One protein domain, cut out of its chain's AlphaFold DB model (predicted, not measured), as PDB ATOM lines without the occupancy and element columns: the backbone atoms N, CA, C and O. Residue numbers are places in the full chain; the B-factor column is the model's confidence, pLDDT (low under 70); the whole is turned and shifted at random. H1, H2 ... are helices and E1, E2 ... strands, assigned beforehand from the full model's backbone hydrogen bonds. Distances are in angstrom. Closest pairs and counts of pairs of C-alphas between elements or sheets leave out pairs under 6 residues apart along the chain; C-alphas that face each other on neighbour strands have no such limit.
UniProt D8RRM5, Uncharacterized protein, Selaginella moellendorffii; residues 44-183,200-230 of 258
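Overview. This is residues 44 to 183 and 200 to 230 of the 258 residues of an uncharacterized protein of Selaginella moellendorffii (UniProt D8RRM5). Two small, strongly twisted sheets of four strands stand partly face to face as a sandwich, with their strands nearly in line, while helix H5 packs along E8 of the one sheet and helix H3 packs on the other sheet, E2 E1 E4 E5, near Thr 48 and Ala 113, running along its strands. Short H1 lies over E4, and two loop regions extend the body at opposite sides, residues 55 to 69 leading to H2 and residues 166 to 183 following H4. The 171 printed residues hold five named helices and eight named strands in the order E1 H1 H2 E2 E3 H3 E4 E5 E6 E7 H4 E8 H5; one sheet runs E2 E1 E4 E5, antiparallel throughout, and the other E3 E8 E6 E7, mixed. The class is mixed, helices and strands, with 84 residues, under half, in named elements. The whole is compact, with a radius of gyration of the C-alphas of 16.1 A and spans of 46 by 41 by 32 A.

Along the chain. Find C-alpha 44 at (202.533, 63.390, 176.258), where E1, residues 44 to 48, begins. Next read H1, residues 51 to 54, H2, residues 70 to 73, E2, residues 81 to 85, and E3, residues 93 to 96. Then H3, residues 99 to 108, runs 14.2 A and is followed by E4, residues 113 to 119, 20.5 A long, and E5, residues 129 to 133. Look for C-alpha 140 at (216.364, 72.207, 176.591), where E6, residues 140 to 148, sets out on its 26.1 A. E7, residues 151 to 157, measures 18.3 A, and H4 holds residues 161 to 165. Beyond the cut, E8, residues 204 to 212, runs 25.3 A, and H5, residues 221 to 230, runs 14.9 A to C-alpha 230 at (229.778, 67.085, 180.272).

Arrangement. Begin with the sheet E2 E1 E4 E5: E1 has N 45 and O 83 of E2 within hydrogen-bond range at 2.8 A, and N 46 and O 116 of E4 at 2.8 A. E4 and E5 form a hairpin, with N 115 and O 129 at 2.8 A. In the other sheet E3 and E8 are antiparallel, with N 95 and O 205 at 2.8 A; E8 and E6 are parallel at 20 degrees, with N 143 and O 206 at 2.8 A; E6 and E7 form a hairpin, with N 144 and O 156 at 2.8 A. The sheets make a sandwich, two sheets face to face, the facing parts 9.6 A centre to centre and the strands at 18 degrees; the closest C-alphas of E4 and E7, Ala 117 and Leu 155, are 6.8 A apart. H3 and the first sheet make two layers, a helix on one face of a sheet; H3 has a height of 7.8 A over the sheet and lies only just over E1, with 3 of its C-alphas there. H1 is on that sheet too, at a height of 8.4 A. H5 is on the second sheet at a height of 9.8 A and runs along E8, at 5 degrees on the local plane; their closest C-alphas, Ala 208 and Trp 222, are 5.1 A apart. H2 and H4 are on neither sheet, and H4 and H5 are only just apart, closest 8.1 A. In H3 every O i to N i+4 pair is within hydrogen-bond range; H5 has 4 of 6, H4 has 0 of 1 but 2 of 2 O i to N i+3 pairs, and H1 and H2 are too short for an i+4 pair.

Size, cuts and confidence. The two C-alphas farthest apart, those of Ser 183 and Asn 215, are 49.0 A apart. Residues 184 to 199 are not printed, and C-alphas 183 and 200 stand 11.6 A apart across the cut. Of the links that are printed whole, H1 to H2, 15 residues, is long. The mean pLDDT of the printed part is 84.8; look for values under 70 at residues 57 to 63, 160, 200 and 226 to 230.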
ATOM      1  N   ALA A  44     202.815  62.122 176.893       89.81
ATOM      2  CA  ALA A  44     202.533  63.390 176.258       89.81
ATOM      3  C   ALA A  44     203.175  64.545 177.002       89.81
ATOM      4  O   ALA A  44     203.418  64.485 178.207       89.81
ATOM      5  N   VAL A  45     203.434  65.608 176.255       91.12
ATOM      6  CA  VAL A  45     203.845  66.897 176.781       91.12
ATOM      7  C   VAL A  45     202.816  67.945 176.386       91.12
ATOM      8  O   VAL A  45     202.446  68.062 175.218       91.12
ATOM      9  N   GLY A  46     202.315  68.669 177.379       89.88
ATOM     10  CA  GLY A  46     201.393  69.782 177.204       89.88
ATOM     11  C   GLY A  46     202.141  71.104 177.305       89.88
ATOM     12  O   GLY A  46     202.922  71.290 178.233       89.88
ATOM     13  N   TYR A  47     201.879  72.013 176.374       89.94
ATOM     14  CA  TYR A  47     202.443  73.355 176.289       89.94
ATOM     15  C   TYR A  47     201.345  74.394 176.466       89.94
ATOM     16  O   TYR A  47     200.278  74.290 175.855       89.94
ATOM     17  N   THR A  48     201.606  75.417 177.270       90.69
ATOM     18  CA  THR A  48     200.642  76.489 177.539       90.69
ATOM     19  C   THR A  48     201.340  77.736 178.085       90.69
ATOM     20  O   THR A  48     202.565  77.794 178.096       90.69
ATOM     21  N   GLY A  49     200.565  78.717 178.544       89.69
ATOM     22  CA  GLY A  49     201.038  79.910 179.239       89.69
ATOM     23  C   GLY A  49     201.508  79.659 180.681       89.69
ATOM     24  O   GLY A  49     202.220  78.694 180.964       89.69
ATOM     25  N   ALA A  50     201.110  80.550 181.593       87.75
ATOM     26  CA  ALA A  50     201.558  80.590 182.988       87.75
ATOM     27  C   ALA A  50     201.373  79.253 183.731       87.75
ATOM     28  O   ALA A  50     200.383  78.560 183.498       87.75
ATOM     29  N   PRO A  51     202.235  78.912 184.708       86.94
ATOM     30  CA  PRO A  51     202.152  77.634 185.410       86.94
ATOM     31  C   PRO A  51     200.864  77.464 186.222       86.94
ATOM     32  O   PRO A  51     200.456  76.333 186.458       86.94
ATOM     33  N   SER A  52     200.204  78.558 186.621       85.12
ATOM     34  CA  SER A  52     198.951  78.536 187.389       85.12
ATOM     35  C   SER A  52     197.823  77.768 186.698       85.12
ATOM     36  O   SER A  52     196.943  77.258 187.379       85.12
ATOM     37  N   VAL A  53     197.855  77.628 185.369       84.62
ATOM     38  CA  VAL A  53     196.844  76.858 184.626       84.62
ATOM     39  C   VAL A  53     196.904  75.358 184.918       84.62
ATOM     40  O   VAL A  53     195.928  74.650 184.686       84.62
ATOM     41  N   TRP A  54     198.037  74.866 185.423       86.00
ATOM     42  CA  TRP A  54     198.223  73.463 185.786       86.00
ATOM     43  C   TRP A  54     197.736  73.141 187.199       86.00
ATOM     44  O   TRP A  54     197.840  71.992 187.615       86.00
ATOM     45  N   TYR A  55     197.216  74.122 187.935       83.31
ATOM     46  CA  TYR A  55     196.792  73.971 189.321       83.31
ATOM     47  C   TYR A  55     195.331  74.377 189.482       83.31
ATOM     48  O   TYR A  55     194.804  75.214 188.750       83.31
ATOM     49  N   ASN A  56     194.645  73.757 190.443       70.06
ATOM     50  CA  ASN A  56     193.240  74.058 190.719       70.06
ATOM     51  C   ASN A  56     193.045  75.303 191.604       70.06
ATOM     52  O   ASN A  56     191.918  75.769 191.771       70.06
ATOM     53  N   ASN A  57     194.131  75.820 192.176       64.94
ATOM     54  CA  ASN A  57     194.167  76.978 193.047       64.94
ATOM     55  C   ASN A  57     195.526  77.691 192.902       64.94
ATOM     56  O   ASN A  57     196.409  77.254 192.166       64.94
ATOM     57  N   SER A  58     195.687  78.814 193.599       60.69
ATOM     58  CA  SER A  58     196.921  79.609 193.570       60.69
ATOM     59  C   SER A  58     198.100  78.960 194.309       60.69
ATOM     60  O   SER A  58     199.162  79.576 194.383       60.69
ATOM     61  N   ASP A  59     197.924  77.769 194.886       55.88
ATOM     62  CA  ASP A  59     198.950  77.052 195.632       55.88
ATOM     63  C   ASP A  59     199.595  75.969 194.741       55.88
ATOM     64  O   ASP A  59     199.013  74.906 194.521       55.88
ATOM     65  N   PRO A  60     200.825  76.188 194.245       56.84
ATOM     66  CA  PRO A  60     201.527  75.214 193.410       56.84
ATOM     67  C   PRO A  60     201.910  73.921 194.155       56.84
ATOM     68  O   PRO A  60     202.408  72.987 193.523       56.84
ATOM     69  N   SER A  61     201.702  73.850 195.478       57.19
ATOM     70  CA  SER A  61     201.862  72.631 196.279       57.19
ATOM     71  C   SER A  61     200.593  71.767 196.349       57.19
ATOM     72  O   SER A  61     200.662  70.625 196.808       57.19
ATOM     73  N   LEU A  62     199.450  72.264 195.854       53.09
ATOM     74  CA  LEU A  62     198.160  71.578 195.912       53.09
ATOM     75  C   LEU A  62     197.657  71.185 194.511       53.09
ATOM     76  O   LEU A  62     197.414  72.021 193.647       53.09
ATOM     77  N   ASN A  63     197.468  69.874 194.319       64.31
ATOM     78  CA  ASN A  63     196.744  69.215 193.221       64.31
ATOM     79  C   ASN A  63     197.031  69.742 191.804       64.31
ATOM     80  O   ASN A  63     196.218  70.451 191.203       64.31
ATOM     81  N   GLN A  64     198.152  69.289 191.236       75.88
ATOM     82  CA  GLN A  64     198.400  69.420 189.804       75.88
ATOM     83  C   GLN A  64     197.276  68.747 189.003       75.88
ATOM     84  O   GLN A  64     196.934  67.583 189.226       75.88
ATOM     85  N   LEU A  65     196.694  69.494 188.072       79.94
ATOM     86  CA  LEU A  65     195.607  69.039 187.223       79.94
ATOM     87  C   LEU A  65     196.145  68.118 186.127       79.94
ATOM     88  O   LEU A  65     197.194  68.367 185.529       79.94
ATOM     89  N   SER A  66     195.399  67.050 185.852       83.31
ATOM     90  CA  SER A  66     195.743  66.104 184.797       83.31
ATOM     91  C   SER A  66     195.345  66.661 183.427       83.31
ATOM     92  O   SER A  66     194.170  66.966 183.224       83.31
ATOM     93  N   PRO A  67     196.257  66.708 182.439       84.00
ATOM     94  CA  PRO A  67     195.905  66.984 181.042       84.00
ATOM     95  C   PRO A  67     194.997  65.925 180.398       84.00
ATOM     96  O   PRO A  67     194.518  66.123 179.285       84.00
ATOM     97  N   CYS A  68     194.742  64.811 181.089       86.62
ATOM     98  CA  CYS A  68     193.750  63.811 180.708       86.62
ATOM     99  C   CYS A  68     192.349  64.092 181.270       86.62
ATOM    100  O   CYS A  68     191.409  63.373 180.934       86.62
ATOM    101  N   ASP A  69     192.198  65.105 182.129       85.12
ATOM    102  CA  ASP A  69     190.906  65.544 182.642       85.12
ATOM    103  C   ASP A  69     190.246  66.524 181.663       85.12
ATOM    104  O   ASP A  69     190.741  67.628 181.415       85.12
ATOM    105  N   ASN A  70     189.080  66.142 181.144       80.62
ATOM    106  CA  ASN A  70     188.283  66.974 180.245       80.62
ATOM    107  C   ASN A  70     187.928  68.338 180.865       80.62
ATOM    108  O   ASN A  70     187.814  69.327 180.140       80.62
ATOM    109  N   ALA A  71     187.778  68.417 182.192       80.12
ATOM    110  CA  ALA A  71     187.480  69.666 182.885       80.12
ATOM    111  C   ALA A  71     188.662  70.649 182.864       80.12
ATOM    112  O   ALA A  71     188.438  71.861 182.807       80.12
ATOM    113  N   LEU A  72     189.907  70.152 182.888       80.06
ATOM    114  CA  LEU A  72     191.089  70.987 182.670       80.06
ATOM    115  C   LEU A  72     191.185  71.394 181.200       80.06
ATOM    116  O   LEU A  72     191.383  72.571 180.913       80.06
ATOM    117  N   VAL A  73     191.028  70.442 180.274       79.62
ATOM    118  CA  VAL A  73     191.150  70.700 178.829       79.62
ATOM    119  C   VAL A  73     190.185  71.800 178.380       79.62
ATOM    120  O   VAL A  73     190.583  72.697 177.644       79.62
ATOM    121  N   ALA A  74     188.954  71.806 178.898       75.06
ATOM    122  CA  ALA A  74     187.964  72.847 178.615       75.06
ATOM    123  C   ALA A  74     188.358  74.255 179.114       75.06
ATOM    124  O   ALA A  74     187.803  75.246 178.647       75.06
ATOM    125  N   LYS A  75     189.291  74.353 180.070       80.44
ATOM    126  CA  LYS A  75     189.785  75.611 180.651       80.44
ATOM    127  C   LYS A  75     191.157  76.020 180.118       80.44
ATOM    128  O   LYS A  75     191.644  77.089 180.488       80.44
ATOM    129  N   MET A  76     191.805  75.179 179.310       82.88
ATOM    130  CA  MET A  76     193.131  75.497 178.796       82.88
ATOM    131  C   MET A  76     193.079  76.768 177.941       82.88
ATOM    132  O   MET A  76     192.140  76.940 177.157       82.88
ATOM    133  N   PRO A  77     194.073  77.663 178.077       84.56
ATOM    134  CA  PRO A  77     194.180  78.832 177.223       84.56
ATOM    135  C   PRO A  77     194.089  78.469 175.742       84.56
ATOM    136  O   PRO A  77     194.608  77.445 175.289       84.56
ATOM    137  N   ALA A  78     193.476  79.358 174.961       82.44
ATOM    138  CA  ALA A  78     193.546  79.238 173.517       82.44
ATOM    139  C   ALA A  78     195.022  79.177 173.097       82.44
ATOM    140  O   ALA A  78     195.859  79.911 173.621       82.44
ATOM    141  N   ASN A  79     195.323  78.301 172.145       83.31
ATOM    142  CA  ASN A  79     196.666  78.008 171.650       83.31
ATOM    143  C   ASN A  79     197.567  77.114 172.511       83.31
ATOM    144  O   ASN A  79     198.711  76.884 172.120       83.31
ATOM    145  N   SER A  80     197.069  76.520 173.599       86.50
ATOM    146  CA  SER A  80     197.764  75.377 174.198       86.50
ATOM    147  C   SER A  80     197.986  74.269 173.153       86.50
ATOM    148  O   SER A  80     197.196  74.095 172.219       86.50
ATOM    149  N   ARG A  81     199.096  73.537 173.274       85.94
ATOM    150  CA  ARG A  81     199.477  72.455 172.350       85.94
ATOM    151  C   ARG A  81     199.792  71.194 173.136       85.94
ATOM    152  O   ARG A  81     200.255  71.268 174.267       85.94
ATOM    153  N   VAL A  82     199.596  70.040 172.515       86.06
ATOM    154  CA  VAL A  82     200.014  68.748 173.063       86.06
ATOM    155  C   VAL A  82     200.829  68.024 172.005       86.06
ATOM    156  O   VAL A  82     200.458  68.024 170.834       86.06
ATOM    157  N   ALA A  83     201.925  67.399 172.420       85.38
ATOM    158  CA  ALA A  83     202.661  66.449 171.598       85.38
ATOM    159  C   ALA A  83     202.720  65.102 172.318       85.38
ATOM    160  O   ALA A  83     202.995  65.050 173.515       85.38
ATOM    161  N   VAL A  84     202.460  64.019 171.589       86.06
ATOM    162  CA  VAL A  84     202.608  62.650 172.092       86.06
ATOM    163  C   VAL A  84     203.928  62.098 171.581       86.06
ATOM    164  O   VAL A  84     204.265  62.259 170.411       86.06
ATOM    165  N   PHE A  85     204.670  61.451 172.465       85.12
ATOM    166  CA  PHE A  85     205.973  60.885 172.194       85.12
ATOM    167  C   PHE A  85     206.052  59.450 172.717       85.12
ATOM    168  O   PHE A  85     205.508  59.128 173.776       85.12
ATOM    169  N   ARG A  86     206.724  58.586 171.954       90.25
ATOM    170  CA  ARG A  86     206.904  57.164 172.263       90.25
ATOM    171  C   ARG A  86     208.386  56.785 172.197       90.25
ATOM    172  O   ARG A  86     208.807  56.211 171.198       90.25
ATOM    173  N   PRO A  87     209.190  57.137 173.213       89.75
ATOM    174  CA  PRO A  87     210.583  56.724 173.259       89.75
ATOM    175  C   PRO A  87     210.686  55.223 173.497       89.75
ATOM    176  O   PRO A  87     209.952  54.673 174.329       89.75
ATOM    177  N   LEU A  88     211.640  54.601 172.808       90.50
ATOM    178  CA  LEU A  88     212.051  53.234 173.088       90.50
ATOM    179  C   LEU A  88     212.718  53.177 174.460       90.50
ATOM    180  O   LEU A  88     213.486  54.075 174.821       90.50
ATOM    181  N   LEU A  89     212.425  52.127 175.220       89.94
ATOM    182  CA  LEU A  89     212.986  51.960 176.548       89.94
ATOM    183  C   LEU A  89     214.516  51.931 176.528       89.94
ATOM    184  O   LEU A  89     215.153  51.385 175.630       89.94
ATOM    185  N   ASP A  90     215.076  52.549 177.563       86.00
ATOM    186  CA  ASP A  90     216.508  52.654 177.827       86.00
ATOM    187  C   ASP A  90     217.370  53.238 176.692       86.00
ATOM    188  O   ASP A  90     218.589  53.075 176.660       86.00
ATOM    189  N   GLN A  91     216.748  53.987 175.779       86.69
ATOM    190  CA  GLN A  91     217.443  54.809 174.796       86.69
ATOM    191  C   GLN A  91     217.211  56.286 175.082       86.69
ATOM    192  O   GLN A  91     216.073  56.737 175.253       86.69
ATOM    193  N   ILE A  92     218.295  57.068 175.089       84.50
ATOM    194  CA  ILE A  92     218.156  58.519 175.150       84.50
ATOM    195  C   ILE A  92     217.535  58.986 173.844       84.50
ATOM    196  O   ILE A  92     218.082  58.777 172.764       84.50
ATOM    197  N   SER A  93     216.392  59.644 173.964       85.44
ATOM    198  CA  SER A  93     215.665  60.189 172.827       85.44
ATOM    199  C   SER A  93     215.467  61.690 172.996       85.44
ATOM    200  O   SER A  93     215.494  62.197 174.116       85.44
ATOM    201  N   MET A  94     215.247  62.418 171.902       85.25
ATOM    202  CA  MET A  94     214.989  63.858 171.952       85.25
ATOM    203  C   MET A  94     213.661  64.183 171.275       85.25
ATOM    204  O   MET A  94     213.492  63.957 170.079       85.25
ATOM    205  N   LEU A  95     212.742  64.776 172.032       83.56
ATOM    206  CA  LEU A  95     211.543  65.394 171.490       83.56
ATOM    207  C   LEU A  95     211.856  66.850 171.160       83.56
ATOM    208  O   LEU A  95     212.194  67.636 172.046       83.56
ATOM    209  N   ARG A  96     211.711  67.228 169.892       80.38
ATOM    210  CA  ARG A  96     211.868  68.615 169.457       80.38
ATOM    211  C   ARG A  96     210.587  69.077 168.786       80.38
ATOM    212  O   ARG A  96     210.068  68.412 167.896       80.38
ATOM    213  N   THR A  97     210.084  70.227 169.220       71.31
ATOM    214  CA  THR A  97     208.962  70.880 168.540       71.31
ATOM    215  C   THR A  97     209.393  71.285 167.132       71.31
ATOM    216  O   THR A  97     210.559  71.617 166.913       71.31
ATOM    217  N   ASN A  98     208.487  71.236 166.153       73.00
ATOM    218  CA  ASN A  98     208.781  71.811 164.842       73.00
ATOM    219  C   ASN A  98     208.820  73.352 164.941       73.00
ATOM    220  O   ASN A  98     208.385  73.937 165.936       73.00
ATOM    221  N   ASN A  99     209.378  74.019 163.928       75.31
ATOM    222  CA  ASN A  99     209.611  75.463 163.994       75.31
ATOM    223  C   ASN A  99     208.305  76.268 164.061       75.31
ATOM    224  O   ASN A  99     208.194  77.178 164.873       75.31
ATOM    225  N   ALA A 100     207.313  75.902 163.247       78.12
ATOM    226  CA  ALA A 100     206.031  76.597 163.187       78.12
ATOM    227  C   ALA A 100     205.268  76.508 164.519       78.12
ATOM    228  O   ALA A 100     204.895  77.530 165.080       78.12
ATOM    229  N   SER A 101     205.136  75.308 165.090       79.75
ATOM    230  CA  SER A 101     204.479  75.090 166.383       79.75
ATOM    231  C   SER A 101     205.179  75.822 167.526       79.75
ATOM    232  O   SER A 101     204.524  76.287 168.456       79.75
ATOM    233  N   TYR A 102     206.510  75.915 167.482       82.12
ATOM    234  CA  TYR A 102     207.262  76.669 168.478       82.12
ATOM    235  C   TYR A 102     207.020  78.179 168.355       82.12
ATOM    236  O   TYR A 102     206.800  78.840 169.367       82.12
ATOM    237  N   LEU A 103     207.008  78.711 167.129       82.62
ATOM    238  CA  LEU A 103     206.700  80.119 166.869       82.62
ATOM    239  C   LEU A 103     205.269  80.471 167.294       82.62
ATOM    240  O   LEU A 103     205.082  81.469 167.983       82.62
ATOM    241  N   ASP A 104     204.289  79.616 166.993       84.88
ATOM    242  CA  ASP A 104     202.906  79.769 167.463       84.88
ATOM    243  C   ASP A 104     202.833  79.889 168.990       84.88
ATOM    244  O   ASP A 104     202.174  80.785 169.520       84.88
ATOM    245  N   LEU A 105     203.521  78.993 169.711       86.62
ATOM    246  CA  LEU A 105     203.581  79.017 171.175       86.62
ATOM    247  C   LEU A 105     204.263  80.290 171.688       86.62
ATOM    248  O   LEU A 105     203.812  80.864 172.678       86.62
ATOM    249  N   HIS A 106     205.323  80.740 171.014       86.19
ATOM    250  CA  HIS A 106     206.039  81.960 171.369       86.19
ATOM    251  C   HIS A 106     205.179  83.212 171.192       86.19
ATOM    252  O   HIS A 106     205.149  84.067 172.075       86.19
ATOM    253  N   THR A 107     204.431  83.299 170.092       89.50
ATOM    254  CA  THR A 107     203.497  84.401 169.839       89.50
ATOM    255  C   THR A 107     202.290  84.356 170.775       89.50
ATOM    256  O   THR A 107     201.850  85.403 171.246       89.50
ATOM    257  N   ALA A 108     201.756  83.168 171.074       89.69
ATOM    258  CA  ALA A 108     200.592  83.016 171.946       89.69
ATOM    259  C   ALA A 108     200.899  83.289 173.427       89.69
ATOM    260  O   ALA A 108     200.045  83.808 174.147       89.69
ATOM    261  N   PHE A 109     202.104  82.941 173.888       91.44
ATOM    262  CA  PHE A 109     202.506  83.021 175.294       91.44
ATOM    263  C   PHE A 109     203.860  83.739 175.458       91.44
ATOM    264  O   PHE A 109     204.830  83.137 175.938       91.44
ATOM    265  N   PRO A 110     203.955  85.027 175.074       89.00
ATOM    266  CA  PRO A 110     205.222  85.747 175.021       89.00
ATOM    267  C   PRO A 110     205.868  85.825 176.407       89.00
ATOM    268  O   PRO A 110     205.329  86.427 177.337       89.00
ATOM    269  N   GLY A 111     207.027  85.178 176.547       87.50
ATOM    270  CA  GLY A 111     207.834  85.192 177.769       87.50
ATOM    271  C   GLY A 111     207.196  84.521 178.991       87.50
ATOM    272  O   GLY A 111     207.641  84.772 180.108       87.50
ATOM    273  N   ASN A 112     206.155  83.704 178.823       90.56
ATOM    274  CA  ASN A 112     205.462  83.078 179.953       90.56
ATOM    275  C   ASN A 112     204.866  81.719 179.574       90.56
ATOM    276  O   ASN A 112     203.702  81.446 179.866       90.56
ATOM    277  N   ALA A 113     205.641  80.892 178.871       92.69
ATOM    278  CA  ALA A 113     205.177  79.593 178.402       92.69
ATOM    279  C   ALA A 113     205.765  78.457 179.234       92.69
ATOM    280  O   ALA A 113     206.972  78.417 179.508       92.69
ATOM    281  N   THR A 114     204.903  77.514 179.601       93.88
ATOM    282  CA  THR A 114     205.243  76.358 180.421       93.88
ATOM    283  C   THR A 114     204.914  75.037 179.747       93.88
ATOM    284  O   THR A 114     204.058  74.948 178.863       93.88
ATOM    285  N   VAL A 115     205.623  74.000 180.179       93.38
ATOM    286  CA  VAL A 115     205.466  72.624 179.728       93.38
ATOM    287  C   VAL A 115     205.273  71.685 180.916       93.38
ATOM    288  O   VAL A 115     205.898  71.860 181.963       93.38
ATOM    289  N   VAL A 116     204.431  70.669 180.737       94.12
ATOM    290  CA  VAL A 116     204.295  69.509 181.632       94.12
ATOM    291  C   VAL A 116     204.382  68.231 180.812       94.12
ATOM    292  O   VAL A 116     203.899  68.193 179.684       94.12
ATOM    293  N   ALA A 117     204.958  67.176 181.371       94.75
ATOM    294  CA  ALA A 117     204.853  65.816 180.867       94.75
ATOM    295  C   ALA A 117     203.787  65.048 181.655       94.75
ATOM    296  O   ALA A 117     203.649  65.237 182.865       94.75
ATOM    297  N   TYR A 118     203.038  64.177 180.987       94.44
ATOM    298  CA  TYR A 118     202.010  63.367 181.624       94.44
ATOM    299  C   TYR A 118     201.790  62.032 180.915       94.44
ATOM    300  O   TYR A 118     201.953  61.925 179.696       94.44
ATOM    301  N   ALA A 119     201.400  61.014 181.685       94.75
ATOM    302  CA  ALA A 119     200.964  59.728 181.153       94.75
ATOM    303  C   ALA A 119     200.208  58.884 182.194       94.75
ATOM    304  O   ALA A 119     200.401  59.029 183.400       94.75
ATOM    305  N   GLY A 120     199.398  57.941 181.723       91.56
ATOM    306  CA  GLY A 120     198.721  56.934 182.525       91.56
ATOM    307  C   GLY A 120     197.311  57.283 182.988       91.56
ATOM    308  O   GLY A 120     196.804  58.398 182.837       91.56
ATOM    309  N   ASN A 121     196.693  56.267 183.586       89.69
ATOM    310  CA  ASN A 121     195.438  56.341 184.323       89.69
ATOM    311  C   ASN A 121     195.530  55.384 185.538       89.69
ATOM    312  O   ASN A 121     195.567  54.169 185.312       89.69
ATOM    313  N   PRO A 122     195.623  55.880 186.791       90.81
ATOM    314  CA  PRO A 122     195.644  57.295 187.179       90.81
ATOM    315  C   PRO A 122     196.834  58.041 186.560       90.81
ATOM    316  O   PRO A 122     197.904  57.463 186.363       90.81
ATOM    317  N   THR A 123     196.623  59.304 186.191       90.94
ATOM    318  CA  THR A 123     197.623  60.079 185.450       90.94
ATOM    319  C   THR A 123     198.758  60.525 186.357       90.94
ATOM    320  O   THR A 123     198.535  61.152 187.389       90.94
ATOM    321  N   ILE A 124     199.981  60.237 185.930       94.50
ATOM    322  CA  ILE A 124     201.211  60.782 186.491       94.50
ATOM    323  C   ILE A 124     201.531  62.051 185.711       94.50
ATOM    324  O   ILE A 124     201.552  62.025 184.481       94.50
ATOM    325  N   VAL A 125     201.768  63.153 186.419       93.44
ATOM    326  CA  VAL A 125     202.067  64.464 185.836       93.44
ATOM    327  C   VAL A 125     203.366  64.982 186.451       93.44
ATOM    328  O   VAL A 125     203.564  64.890 187.659       93.44
ATOM    329  N   SER A 126     204.276  65.484 185.621       93.75
ATOM    330  CA  SER A 126     205.511  66.134 186.071       93.75
ATOM    331  C   SER A 126     205.232  67.559 186.535       93.75
ATOM    332  O   SER A 126     204.376  68.216 185.945       93.75
ATOM    333  N   THR A 127     206.063  68.122 187.409       91.69
ATOM    334  CA  THR A 127     205.988  69.554 187.750       91.69
ATOM    335  C   THR A 127     206.076  70.459 186.503       91.69
ATOM    336  O   THR A 127     206.796  70.126 185.565       91.69
ATOM    337  N   PRO A 128     205.360  71.593 186.421       92.62
ATOM    338  CA  PRO A 128     205.485  72.508 185.289       92.62
ATOM    339  C   PRO A 128     206.868  73.158 185.209       92.62
ATOM    340  O   PRO A 128     207.452  73.529 186.230       92.62
ATOM    341  N   LYS A 129     207.374  73.352 183.987       93.06
ATOM    342  CA  LYS A 129     208.642  74.046 183.715       93.06
ATOM    343  C   LYS A 129     208.467  75.155 182.695       93.06
ATOM    344  O   LYS A 129     207.725  74.995 181.736       93.06
ATOM    345  N   TYR A 130     209.174  76.263 182.882       93.31
ATOM    346  CA  TYR A 130     209.197  77.357 181.916       93.31
ATOM    347  C   TYR A 130     210.131  77.042 180.759       93.31
ATOM    348  O   TYR A 130     211.280  76.697 180.991       93.31
ATOM    349  N   PHE A 131     209.680  77.240 179.525       91.25
ATOM    350  CA  PHE A 131     210.565  77.201 178.355       91.25
ATOM    351  C   PHE A 131     210.655  78.551 177.628       91.25
ATOM    352  O   PHE A 131     211.615  78.790 176.892       91.25
ATOM    353  N   LEU A 132     209.715  79.464 177.898       92.44
ATOM    354  CA  LEU A 132     209.793  80.883 177.550       92.44
ATOM    355  C   LEU A 132     209.650  81.717 178.820       92.44
ATOM    356  O   LEU A 132     208.712  81.510 179.591       92.44
ATOM    357  N   ILE A 133     210.567  82.662 179.008       91.50
ATOM    358  CA  ILE A 133     210.613  83.574 180.156       91.50
ATOM    359  C   ILE A 133     210.735  85.023 179.659       91.50
ATOM    360  O   ILE A 133     211.131  85.235 178.512       91.50
ATOM    361  N   PRO A 134     210.440  86.049 180.477       87.44
ATOM    362  CA  PRO A 134     210.357  87.428 179.980       87.44
ATOM    363  C   PRO A 134     211.660  87.982 179.383       87.44
ATOM    364  O   PRO A 134     211.631  88.933 178.612       87.44
ATOM    365  N   TYR A 135     212.804  87.401 179.742       85.38
ATOM    366  CA  TYR A 135     214.142  87.847 179.342       85.38
ATOM    367  C   TYR A 135     214.917  86.794 178.537       85.38
ATOM    368  O   TYR A 135     216.128  86.925 178.349       85.38
ATOM    369  N   GLY A 136     214.247  85.747 178.050       88.38
ATOM    370  CA  GLY A 136     214.907  84.734 177.239       88.38
ATOM    371  C   GLY A 136     214.141  83.429 177.088       88.38
ATOM    372  O   GLY A 136     212.928  83.334 177.279       88.38
ATOM    373  N   ARG A 137     214.889  82.393 176.729       89.00
ATOM    374  CA  ARG A 137     214.371  81.074 176.371       89.00
ATOM    375  C   ARG A 137     215.167  80.004 177.086       89.00
ATOM    376  O   ARG A 137     216.377  80.141 177.248       89.00
ATOM    377  N   ILE A 138     214.507  78.929 177.491       89.06
ATOM    378  CA  ILE A 138     215.182  77.742 178.019       89.06
ATOM    379  C   ILE A 138     215.080  76.680 176.930       89.06
ATOM    380  O   ILE A 138     214.004  76.117 176.738       89.06
ATOM    381  N   PRO A 139     216.159  76.432 176.169       84.44
ATOM    382  CA  PRO A 139     216.071  75.655 174.938       84.44
ATOM    383  C   PRO A 139     215.932  74.157 175.194       84.44
ATOM    384  O   PRO A 139     215.451  73.441 174.321       84.44
ATOM    385  N   ILE A 140     216.354  73.651 176.361       85.12
ATOM    386  CA  ILE A 140     216.364  72.207 176.591       85.12
ATOM    387  C   ILE A 140     216.164  71.783 178.044       85.12
ATOM    388  O   ILE A 140     216.916  72.164 178.944       85.12
ATOM    389  N   TYR A 141     215.215  70.873 178.253       88.69
ATOM    390  CA  TYR A 141     215.077  70.108 179.495       88.69
ATOM    391  C   TYR A 141     215.480  68.652 179.306       88.69
ATOM    392  O   TYR A 141     215.581  68.155 178.188       88.69
ATOM    393  N   THR A 142     215.737  67.974 180.423       89.69
ATOM    394  CA  THR A 142     215.825  66.514 180.443       89.69
ATOM    395  C   THR A 142     214.705  65.982 181.325       89.69
ATOM    396  O   THR A 142     214.613  66.369 182.490       89.69
ATOM    397  N   LEU A 143     213.864  65.127 180.755       93.06
ATOM    398  CA  LEU A 143     212.809  64.386 181.426       93.06
ATOM    399  C   LEU A 143     213.296  62.967 181.722       93.06
ATOM    400  O   LEU A 143     213.828  62.284 180.847       93.06
ATOM    401  N   VAL A 144     213.074  62.517 182.947       93.94
ATOM    402  CA  VAL A 144     213.375  61.167 183.412       93.94
ATOM    403  C   VAL A 144     212.073  60.422 183.617       93.94
ATOM    404  O   VAL A 144     211.205  60.864 184.374       93.94
ATOM    405  N   ILE A 145     211.959  59.285 182.949       94.81
ATOM    406  CA  ILE A 145     210.846  58.358 183.083       94.81
ATOM    407  C   ILE A 145     211.276  57.281 184.072       94.81
ATOM    408  O   ILE A 145     212.110  56.432 183.754       94.81
ATOM    409  N   GLU A 146     210.710  57.316 185.274       95.62
ATOM    410  CA  GLU A 146     210.997  56.304 186.285       95.62
ATOM    411  C   GLU A 146     210.019  55.139 186.145       95.62
ATOM    412  O   GLU A 146     208.805  55.304 186.325       95.62
ATOM    413  N   LEU A 147     210.547  53.949 185.860       96.00
ATOM    414  CA  LEU A 147     209.773  52.715 185.826       96.00
ATOM    415  C   LEU A 147     210.191  51.794 186.970       96.00
ATOM    416  O   LEU A 147     211.368  51.644 187.289       96.00
ATOM    417  N   LYS A 148     209.221  51.102 187.560       96.50
ATOM    418  CA  LYS A 148     209.478  50.020 188.513       96.50
ATOM    419  C   LYS A 148     208.789  48.766 188.021       96.50
ATOM    420  O   LYS A 148     207.558  48.720 187.995       96.50
ATOM    421  N   LYS A 149     209.577  47.753 187.663       95.94
ATOM    422  CA  LYS A 149     209.084  46.525 187.024       95.94
ATOM    423  C   LYS A 149     208.249  46.826 185.769       95.94
ATOM    424  O   LYS A 149     207.160  46.287 185.597       95.94
ATOM    425  N   GLY A 150     208.712  47.771 184.950       94.25
ATOM    426  CA  GLY A 150     208.055  48.202 183.713       94.25
ATOM    427  C   GLY A 150     206.840  49.109 183.913       94.25
ATOM    428  O   GLY A 150     206.236  49.530 182.934       94.25
ATOM    429  N   VAL A 151     206.457  49.426 185.153       95.56
ATOM    430  CA  VAL A 151     205.313  50.301 185.448       95.56
ATOM    431  C   VAL A 151     205.797  51.717 185.711       95.56
ATOM    432  O   VAL A 151     206.630  51.910 186.597       95.56
ATOM    433  N   LEU A 152     205.219  52.698 185.012       96.31
ATOM    434  CA  LEU A 152     205.486  54.118 185.243       96.31
ATOM    435  C   LEU A 152     205.197  54.510 186.693       96.31
ATOM    436  O   LEU A 152     204.125  54.210 187.226       96.31
ATOM    437  N   LYS A 153     206.171  55.161 187.329       96.06
ATOM    438  CA  LYS A 153     206.069  55.672 188.698       96.06
ATOM    439  C   LYS A 153     206.126  57.180 188.751       96.06
ATOM    440  O   LYS A 153     205.258  57.766 189.386       96.06
ATOM    441  N   ASN A 154     207.087  57.789 188.065       95.19
ATOM    442  CA  ASN A 154     207.270  59.234 188.093       95.19
ATOM    443  C   ASN A 154     207.741  59.769 186.738       95.19
ATOM    444  O   ASN A 154     208.359  59.062 185.940       95.19
ATOM    445  N   LEU A 155     207.453  61.052 186.520       95.19
ATOM    446  CA  LEU A 155     207.973  61.869 185.430       95.19
ATOM    447  C   LEU A 155     208.713  63.047 186.062       95.19
ATOM    448  O   LEU A 155     208.087  63.921 186.664       95.19
ATOM    449  N   LEU A 156     210.040  63.042 185.978       93.50
ATOM    450  CA  LEU A 156     210.891  63.954 186.744       93.50
ATOM    451  C   LEU A 156     211.723  64.826 185.813       93.50
ATOM    452  O   LEU A 156     212.383  64.326 184.907       93.50
ATOM    453  N   TRP A 157     211.736  66.132 186.056       91.56
ATOM    454  CA  TRP A 157     212.667  67.025 185.379       91.56
ATOM    455  C   TRP A 157     214.003  67.033 186.095       91.56
ATOM    456  O   TRP A 157     214.075  67.065 187.323       91.56
ATOM    457  N   LYS A 158     215.071  67.041 185.310       85.12
ATOM    458  CA  LYS A 158     216.413  67.232 185.834       85.12
ATOM    459  C   LYS A 158     216.735  68.727 185.955       85.12
ATOM    460  O   LYS A 158     216.760  69.433 184.945       85.12
ATOM    461  N   ASP A 159     217.005  69.173 187.184       71.75
ATOM    462  CA  ASP A 159     216.998  70.588 187.597       71.75
ATOM    463  C   ASP A 159     218.371  71.165 188.011       71.75
ATOM    464  O   ASP A 159     218.461  72.202 188.668       71.75
ATOM    465  N   ASP A 160     219.472  70.520 187.637       66.88
ATOM    466  CA  ASP A 160     220.836  70.848 188.073       66.88
ATOM    467  C   ASP A 160     221.739  71.362 186.938       66.88
ATOM    468  O   ASP A 160     222.956  71.182 186.955       66.88
ATOM    469  N   LYS A 161     221.165  72.076 185.962       70.12
ATOM    470  CA  LYS A 161     221.903  72.524 184.767       70.12
ATOM    471  C   LYS A 161     222.629  73.855 184.926       70.12
ATOM    472  O   LYS A 161     223.455  74.192 184.084       70.12
ATOM    473  N   CYS A 162     222.391  74.609 186.001       83.50
ATOM    474  CA  CYS A 162     222.970  75.950 186.122       83.50
ATOM    475  C   CYS A 162     224.503  75.982 186.174       83.50
ATOM    476  O   CYS A 162     225.094  76.997 185.812       83.50
ATOM    477  N   ALA A 163     225.169  74.889 186.567       80.50
ATOM    478  CA  ALA A 163     226.630  74.798 186.512       80.50
ATOM    479  C   ALA A 163     227.182  75.066 185.097       80.50
ATOM    480  O   ALA A 163     228.217  75.713 184.958       80.50
ATOM    481  N   SER A 164     226.453  74.661 184.054       75.25
ATOM    482  CA  SER A 164     226.852  74.824 182.652       75.25
ATOM    483  C   SER A 164     226.706  76.255 182.117       75.25
ATOM    484  O   SER A 164     227.188  76.540 181.024       75.25
ATOM    485  N   CYS A 165     226.060  77.162 182.860       78.94
ATOM    486  CA  CYS A 165     225.840  78.561 182.469       78.94
ATOM    487  C   CYS A 165     226.212  79.569 183.572       78.94
ATOM    488  O   CYS A 165     225.604  80.636 183.691       78.94
ATOM    489  N   GLY A 166     227.238  79.250 184.369       79.31
ATOM    490  CA  GLY A 166     227.825  80.180 185.345       79.31
ATOM    491  C   GLY A 166     227.352  79.999 186.791       79.31
ATOM    492  O   GLY A 166     227.653  80.827 187.644       79.31
ATOM    493  N   GLY A 167     226.636  78.916 187.092       83.19
ATOM    494  CA  GLY A 167     226.199  78.562 188.441       83.19
ATOM    495  C   GLY A 167     224.844  79.155 188.837       83.19
ATOM    496  O   GLY A 167     224.193  79.860 188.072       83.19
ATOM    497  N   LYS A 168     224.397  78.841 190.059       85.38
ATOM    498  CA  LYS A 168     223.049  79.179 190.564       85.38
ATOM    499  C   LYS A 168     222.777  80.682 190.701       85.38
ATOM    500  O   LYS A 168     221.621  81.080 190.733       85.38
ATOM    501  N   THR A 169     223.824  81.491 190.823       86.69
ATOM    502  CA  THR A 169     223.740  82.953 190.974       86.69
ATOM    503  C   THR A 169     223.873  83.695 189.644       86.69
ATOM    504  O   THR A 169     223.771  84.918 189.621       86.69
ATOM    505  N   SER A 170     224.125  82.978 188.545       86.62
ATOM    506  CA  SER A 170     224.214  83.559 187.206       86.62
ATOM    507  C   SER A 170     222.852  84.070 186.748       86.62
ATOM    508  O   SER A 170     221.843  83.393 186.934       86.62
ATOM    509  N   ALA A 171     222.826  85.216 186.064       85.19
ATOM    510  CA  ALA A 171     221.616  85.725 185.414       85.19
ATOM    511  C   ALA A 171     221.075  84.763 184.338       85.19
ATOM    512  O   ALA A 171     219.887  84.779 184.033       85.19
ATOM    513  N   SER A 172     221.936  83.895 183.796       86.31
ATOM    514  CA  SER A 172     221.561  82.853 182.839       86.31
ATOM    515  C   SER A 172     220.997  81.593 183.506       86.31
ATOM    516  O   SER A 172     220.633  80.657 182.803       86.31
ATOM    517  N   CYS A 173     220.954  81.524 184.840       89.31
ATOM    518  CA  CYS A 173     220.332  80.434 185.583       89.31
ATOM    519  C   CYS A 173     218.922  80.840 186.017       89.31
ATOM    520  O   CYS A 173     218.743  81.667 186.909       89.31
ATOM    521  N   PHE A 174     217.914  80.197 185.440       88.81
ATOM    522  CA  PHE A 174     216.524  80.360 185.834       88.81
ATOM    523  C   PHE A 174     215.973  79.052 186.393       88.81
ATOM    524  O   PHE A 174     215.858  78.060 185.677       88.81
ATOM    525  N   GLN A 175     215.624  79.045 187.683       87.44
ATOM    526  CA  GLN A 175     214.994  77.900 188.361       87.44
ATOM    527  C   GLN A 175     215.696  76.547 188.102       87.44
ATOM    528  O   GLN A 175     215.044  75.529 187.878       87.44
ATOM    529  N   GLY A 176     217.034  76.532 188.111       85.19
ATOM    530  CA  GLY A 176     217.822  75.311 187.882       85.19
ATOM    531  C   GLY A 176     218.124  74.992 186.411       85.19
ATOM    532  O   GLY A 176     218.893  74.073 186.130       85.19
ATOM    533  N   ALA A 177     217.592  75.777 185.471       87.75
ATOM    534  CA  ALA A 177     217.817  75.633 184.037       87.75
ATOM    535  C   ALA A 177     218.629  76.793 183.452       87.75
ATOM    536  O   ALA A 177     218.563  77.924 183.930       87.75
ATOM    537  N   CYS A 178     219.375  76.515 182.385       86.38
ATOM    538  CA  CYS A 178     220.080  77.555 181.647       86.38
ATOM    539  C   CYS A 178     219.140  78.250 180.666       86.38
ATOM    540  O   CYS A 178     218.571  77.606 179.783       86.38
ATOM    541  N   SER A 179     219.011  79.564 180.816       88.25
ATOM    542  CA  SER A 179     218.319  80.439 179.883       88.25
ATOM    543  C   SER A 179     219.302  81.121 178.938       88.25
ATOM    544  O   SER A 179     220.412  81.492 179.321       88.25
ATOM    545  N   THR A 180     218.852  81.356 177.717       85.06
ATOM    546  CA  THR A 180     219.559  82.110 176.686       85.06
ATOM    547  C   THR A 180     218.760  83.367 176.369       85.06
ATOM    548  O   THR A 180     217.537  83.299 176.246       85.06
ATOM    549  N   SER A 181     219.428  84.520 176.271       85.94
ATOM    550  CA  SER A 181     218.745  85.766 175.923       85.94
ATOM    551  C   SER A 181     218.197  85.703 174.503       85.94
ATOM    552  O   SER A 181     218.773  85.061 173.623       85.94
ATOM    553  N   GLU A 182     217.122  86.448 174.262       83.56
ATOM    554  CA  GLU A 182     216.520  86.565 172.935       83.56
ATOM    555  C   GLU A 182     217.528  87.062 171.888       83.56
ATOM    556  O   GLU A 182     217.622  86.513 170.794       83.56
ATOM    557  N   SER A 183     218.357  88.041 172.264       82.06
ATOM    558  CA  SER A 183     219.424  88.562 171.407       82.06
ATOM    559  C   SER A 183     220.419  87.481 170.992       82.06
ATOM    560  O   SER A 183     220.780  87.418 169.826       82.06
ATOM    561  N   PRO A 200     217.369  78.439 166.657       67.94
ATOM    562  CA  PRO A 200     218.452  77.747 167.331       67.94
ATOM    563  C   PRO A 200     218.193  77.539 168.826       67.94
ATOM    564  O   PRO A 200     218.752  76.623 169.425       67.94
ATOM    565  N   CYS A 201     217.297  78.334 169.413       79.19
ATOM    566  CA  CYS A 201     216.840  78.195 170.792       79.19
ATOM    567  C   CYS A 201     215.507  77.450 170.895       79.19
ATOM    568  O   CYS A 201     214.867  77.464 171.950       79.19
ATOM    569  N   ARG A 202     215.076  76.799 169.808       80.62
ATOM    570  CA  ARG A 202     213.846  76.015 169.781       80.62
ATOM    571  C   ARG A 202     213.840  74.971 170.883       80.62
ATOM    572  O   ARG A 202     214.769  74.173 171.002       80.62
ATOM    573  N   PHE A 203     212.731  74.939 171.609       85.44
ATOM    574  CA  PHE A 203     212.585  74.079 172.764       85.44
ATOM    575  C   PHE A 203     212.628  72.584 172.410       85.44
ATOM    576  O   PHE A 203     211.927  72.114 171.501       85.44
ATOM    577  N   ALA A 204     213.433  71.843 173.169       85.56
ATOM    578  CA  ALA A 204     213.598  70.403 173.091       85.56
ATOM    579  C   ALA A 204     213.563  69.752 174.484       85.56
ATOM    580  O   ALA A 204     213.850  70.370 175.509       85.56
ATOM    581  N   ILE A 205     213.231  68.466 174.517       87.69
ATOM    582  CA  ILE A 205     213.241  67.641 175.721       87.69
ATOM    583  C   ILE A 205     214.056  66.391 175.420       87.69
ATOM    584  O   ILE A 205     213.659  65.575 174.590       87.69
ATOM    585  N   ASN A 206     215.173  66.224 176.118       89.69
ATOM    586  CA  ASN A 206     215.840  64.933 176.195       89.69
ATOM    587  C   ASN A 206     215.039  64.026 177.119       89.69
ATOM    588  O   ASN A 206     214.585  64.463 178.173       89.69
ATOM    589  N   VAL A 207     214.901  62.767 176.750       91.00
ATOM    590  CA  VAL A 207     214.193  61.762 177.527       91.00
ATOM    591  C   VAL A 207     215.165  60.654 177.878       91.00
ATOM    592  O   VAL A 207     215.875  60.156 177.009       91.00
ATOM    593  N   ALA A 208     215.189  60.284 179.151       92.75
ATOM    594  CA  ALA A 208     215.971  59.175 179.670       92.75
ATOM    595  C   ALA A 208     215.129  58.339 180.636       92.75
ATOM    596  O   ALA A 208     214.090  58.791 181.122       92.75
ATOM    597  N   PHE A 209     215.595  57.132 180.932       93.44
ATOM    598  CA  PHE A 209     214.889  56.181 181.778       93.44
ATOM    599  C   PHE A 209     215.690  55.847 183.029       93.44
ATOM    600  O   PHE A 209     216.920  55.812 183.010       93.44
ATOM    601  N   SER A 210     214.974  55.580 184.117       94.19
ATOM    602  CA  SER A 210     215.540  55.087 185.369       94.19
ATOM    603  C   SER A 210     214.683  53.970 185.959       94.19
ATOM    604  O   SER A 210     213.477  53.878 185.709       94.19
ATOM    605  N   GLY A 211     215.310  53.111 186.764       94.69
ATOM    606  CA  GLY A 211     214.640  52.000 187.433       94.69
ATOM    607  C   GLY A 211     214.716  50.705 186.627       94.69
ATOM    608  O   GLY A 211     215.795  50.350 186.159       94.69
ATOM    609  N   THR A 212     213.610  49.961 186.520       95.62
ATOM    610  CA  THR A 212     213.605  48.619 185.910       95.62
ATOM    611  C   THR A 212     212.442  48.360 184.957       95.62
ATOM    612  O   THR A 212     211.322  48.830 185.183       95.62
ATOM    613  N   ASP A 213     212.693  47.552 183.925       95.38
ATOM    614  CA  ASP A 213     211.686  47.053 182.979       95.38
ATOM    615  C   ASP A 213     210.828  45.911 183.575       95.38
ATOM    616  O   ASP A 213     211.043  45.473 184.711       95.38
ATOM    617  N   LYS A 214     209.833  45.404 182.829       95.56
ATOM    618  CA  LYS A 214     208.929  44.322 183.283       95.56
ATOM    619  C   LYS A 214     209.646  43.018 183.658       95.56
ATOM    620  O   LYS A 214     209.104  42.237 184.436       95.56
ATOM    621  N   ASN A 215     210.860  42.809 183.157       95.25
ATOM    622  CA  ASN A 215     211.695  41.642 183.424       95.25
ATOM    623  C   ASN A 215     212.720  41.885 184.549       95.25
ATOM    624  O   ASN A 215     213.505  40.993 184.859       95.25
ATOM    625  N   ASN A 216     212.673  43.043 185.220       94.38
ATOM    626  CA  ASN A 216     213.633  43.503 186.232       94.38
ATOM    627  C   ASN A 216     215.032  43.829 185.685       94.38
ATOM    628  O   ASN A 216     215.986  43.881 186.461       94.38
ATOM    629  N   VAL A 217     215.163  44.084 184.383       94.50
ATOM    630  CA  VAL A 217     216.403  44.614 183.812       94.50
ATOM    631  C   VAL A 217     216.518  46.086 184.200       94.50
ATOM    632  O   VAL A 217     215.547  46.837 184.080       94.50
ATOM    633  N   VAL A 218     217.682  46.479 184.722       94.00
ATOM    634  CA  VAL A 218     217.980  47.867 185.102       94.00
ATOM    635  C   VAL A 218     218.140  48.714 183.845       94.00
ATOM    636  O   VAL A 218     218.722  48.254 182.870       94.00
ATOM    637  N   MET A 219     217.597  49.928 183.880       90.00
ATOM    638  CA  MET A 219     217.767  50.924 182.823       90.00
ATOM    639  C   MET A 219     218.839  51.933 183.226       90.00
ATOM    640  O   MET A 219     218.784  52.488 184.330       90.00
ATOM    641  N   ASP A 220     219.770  52.199 182.314       83.62
ATOM    642  CA  ASP A 220     220.985  52.971 182.581       83.62
ATOM    643  C   ASP A 220     221.081  54.290 181.798       83.62
ATOM    644  O   ASP A 220     221.978  55.102 182.047       83.62
ATOM    645  N   SER A 221     220.155  54.556 180.876       84.12
ATOM    646  CA  SER A 221     220.130  55.780 180.061       84.12
ATOM    647  C   SER A 221     220.141  57.060 180.905       84.12
ATOM    648  O   SER A 221     220.784  58.037 180.524       84.12
ATOM    649  N   TRP A 222     219.530  57.065 182.094       79.75
ATOM    650  CA  TRP A 222     219.653  58.174 183.049       79.75
ATOM    651  C   TRP A 222     221.104  58.469 183.466       79.75
ATOM    652  O   TRP A 222     221.493  59.636 183.535       79.75
ATOM    653  N   TYR A 223     221.928  57.448 183.723       76.19
ATOM    654  CA  TYR A 223     223.334  57.655 184.090       76.19
ATOM    655  C   TYR A 223     224.135  58.251 182.927       76.19
ATOM    656  O   TYR A 223     225.012  59.091 183.140       76.19
ATOM    657  N   GLN A 224     223.780  57.881 181.696       72.56
ATOM    658  CA  GLN A 224     224.407  58.381 180.471       72.56
ATOM    659  C   GLN A 224     224.089  59.863 180.202       72.56
ATOM    660  O   GLN A 224     224.899  60.561 179.586       72.56
ATOM    661  N   VAL A 225     222.981  60.396 180.737       71.12
ATOM    662  CA  VAL A 225     222.671  61.838 180.665       71.12
ATOM    663  C   VAL A 225     223.805  62.678 181.260       71.12
ATOM    664  O   VAL A 225     224.135  63.724 180.708       71.12
ATOM    665  N   LYS A 226     224.460  62.217 182.336       62.66
ATOM    666  CA  LYS A 226     225.596  62.936 182.942       62.66
ATOM    667  C   LYS A 226     226.767  63.087 181.964       62.66
ATOM    668  O   LYS A 226     227.419  64.128 181.949       62.66
ATOM    669  N   SER A 227     227.019  62.079 181.131       58.38
ATOM    670  CA  SER A 227     228.044  62.149 180.085       58.38
ATOM    671  C   SER A 227     227.643  63.122 178.973       58.38
ATOM    672  O   SER A 227     228.486  63.887 178.518       58.38
ATOM    673  N   MET A 228     226.360  63.192 178.597       57.59
ATOM    674  CA  MET A 228     225.863  64.206 177.648       57.59
ATOM    675  C   MET A 228     225.924  65.636 178.200       57.59
ATOM    676  O   MET A 228     226.086  66.584 177.442       57.59
ATOM    677  N   GLU A 229     225.815  65.811 179.516       52.22
ATOM    678  CA  GLU A 229     225.928  67.116 180.182       52.22
ATOM    679  C   GLU A 229     227.369  67.632 180.258       52.22
ATOM    680  O   GLU A 229     227.584  68.844 180.240       52.22
ATOM    681  N   GLN A 230     228.354  66.729 180.315       44.41
ATOM    682  CA  GLN A 230     229.778  67.085 180.272       44.41
ATOM    683  C   GLN A 230     230.187  67.622 178.898       44.41
ATOM    684  O   GLN A 230     230.970  68.569 178.810       44.41
TER     685      GLN A 230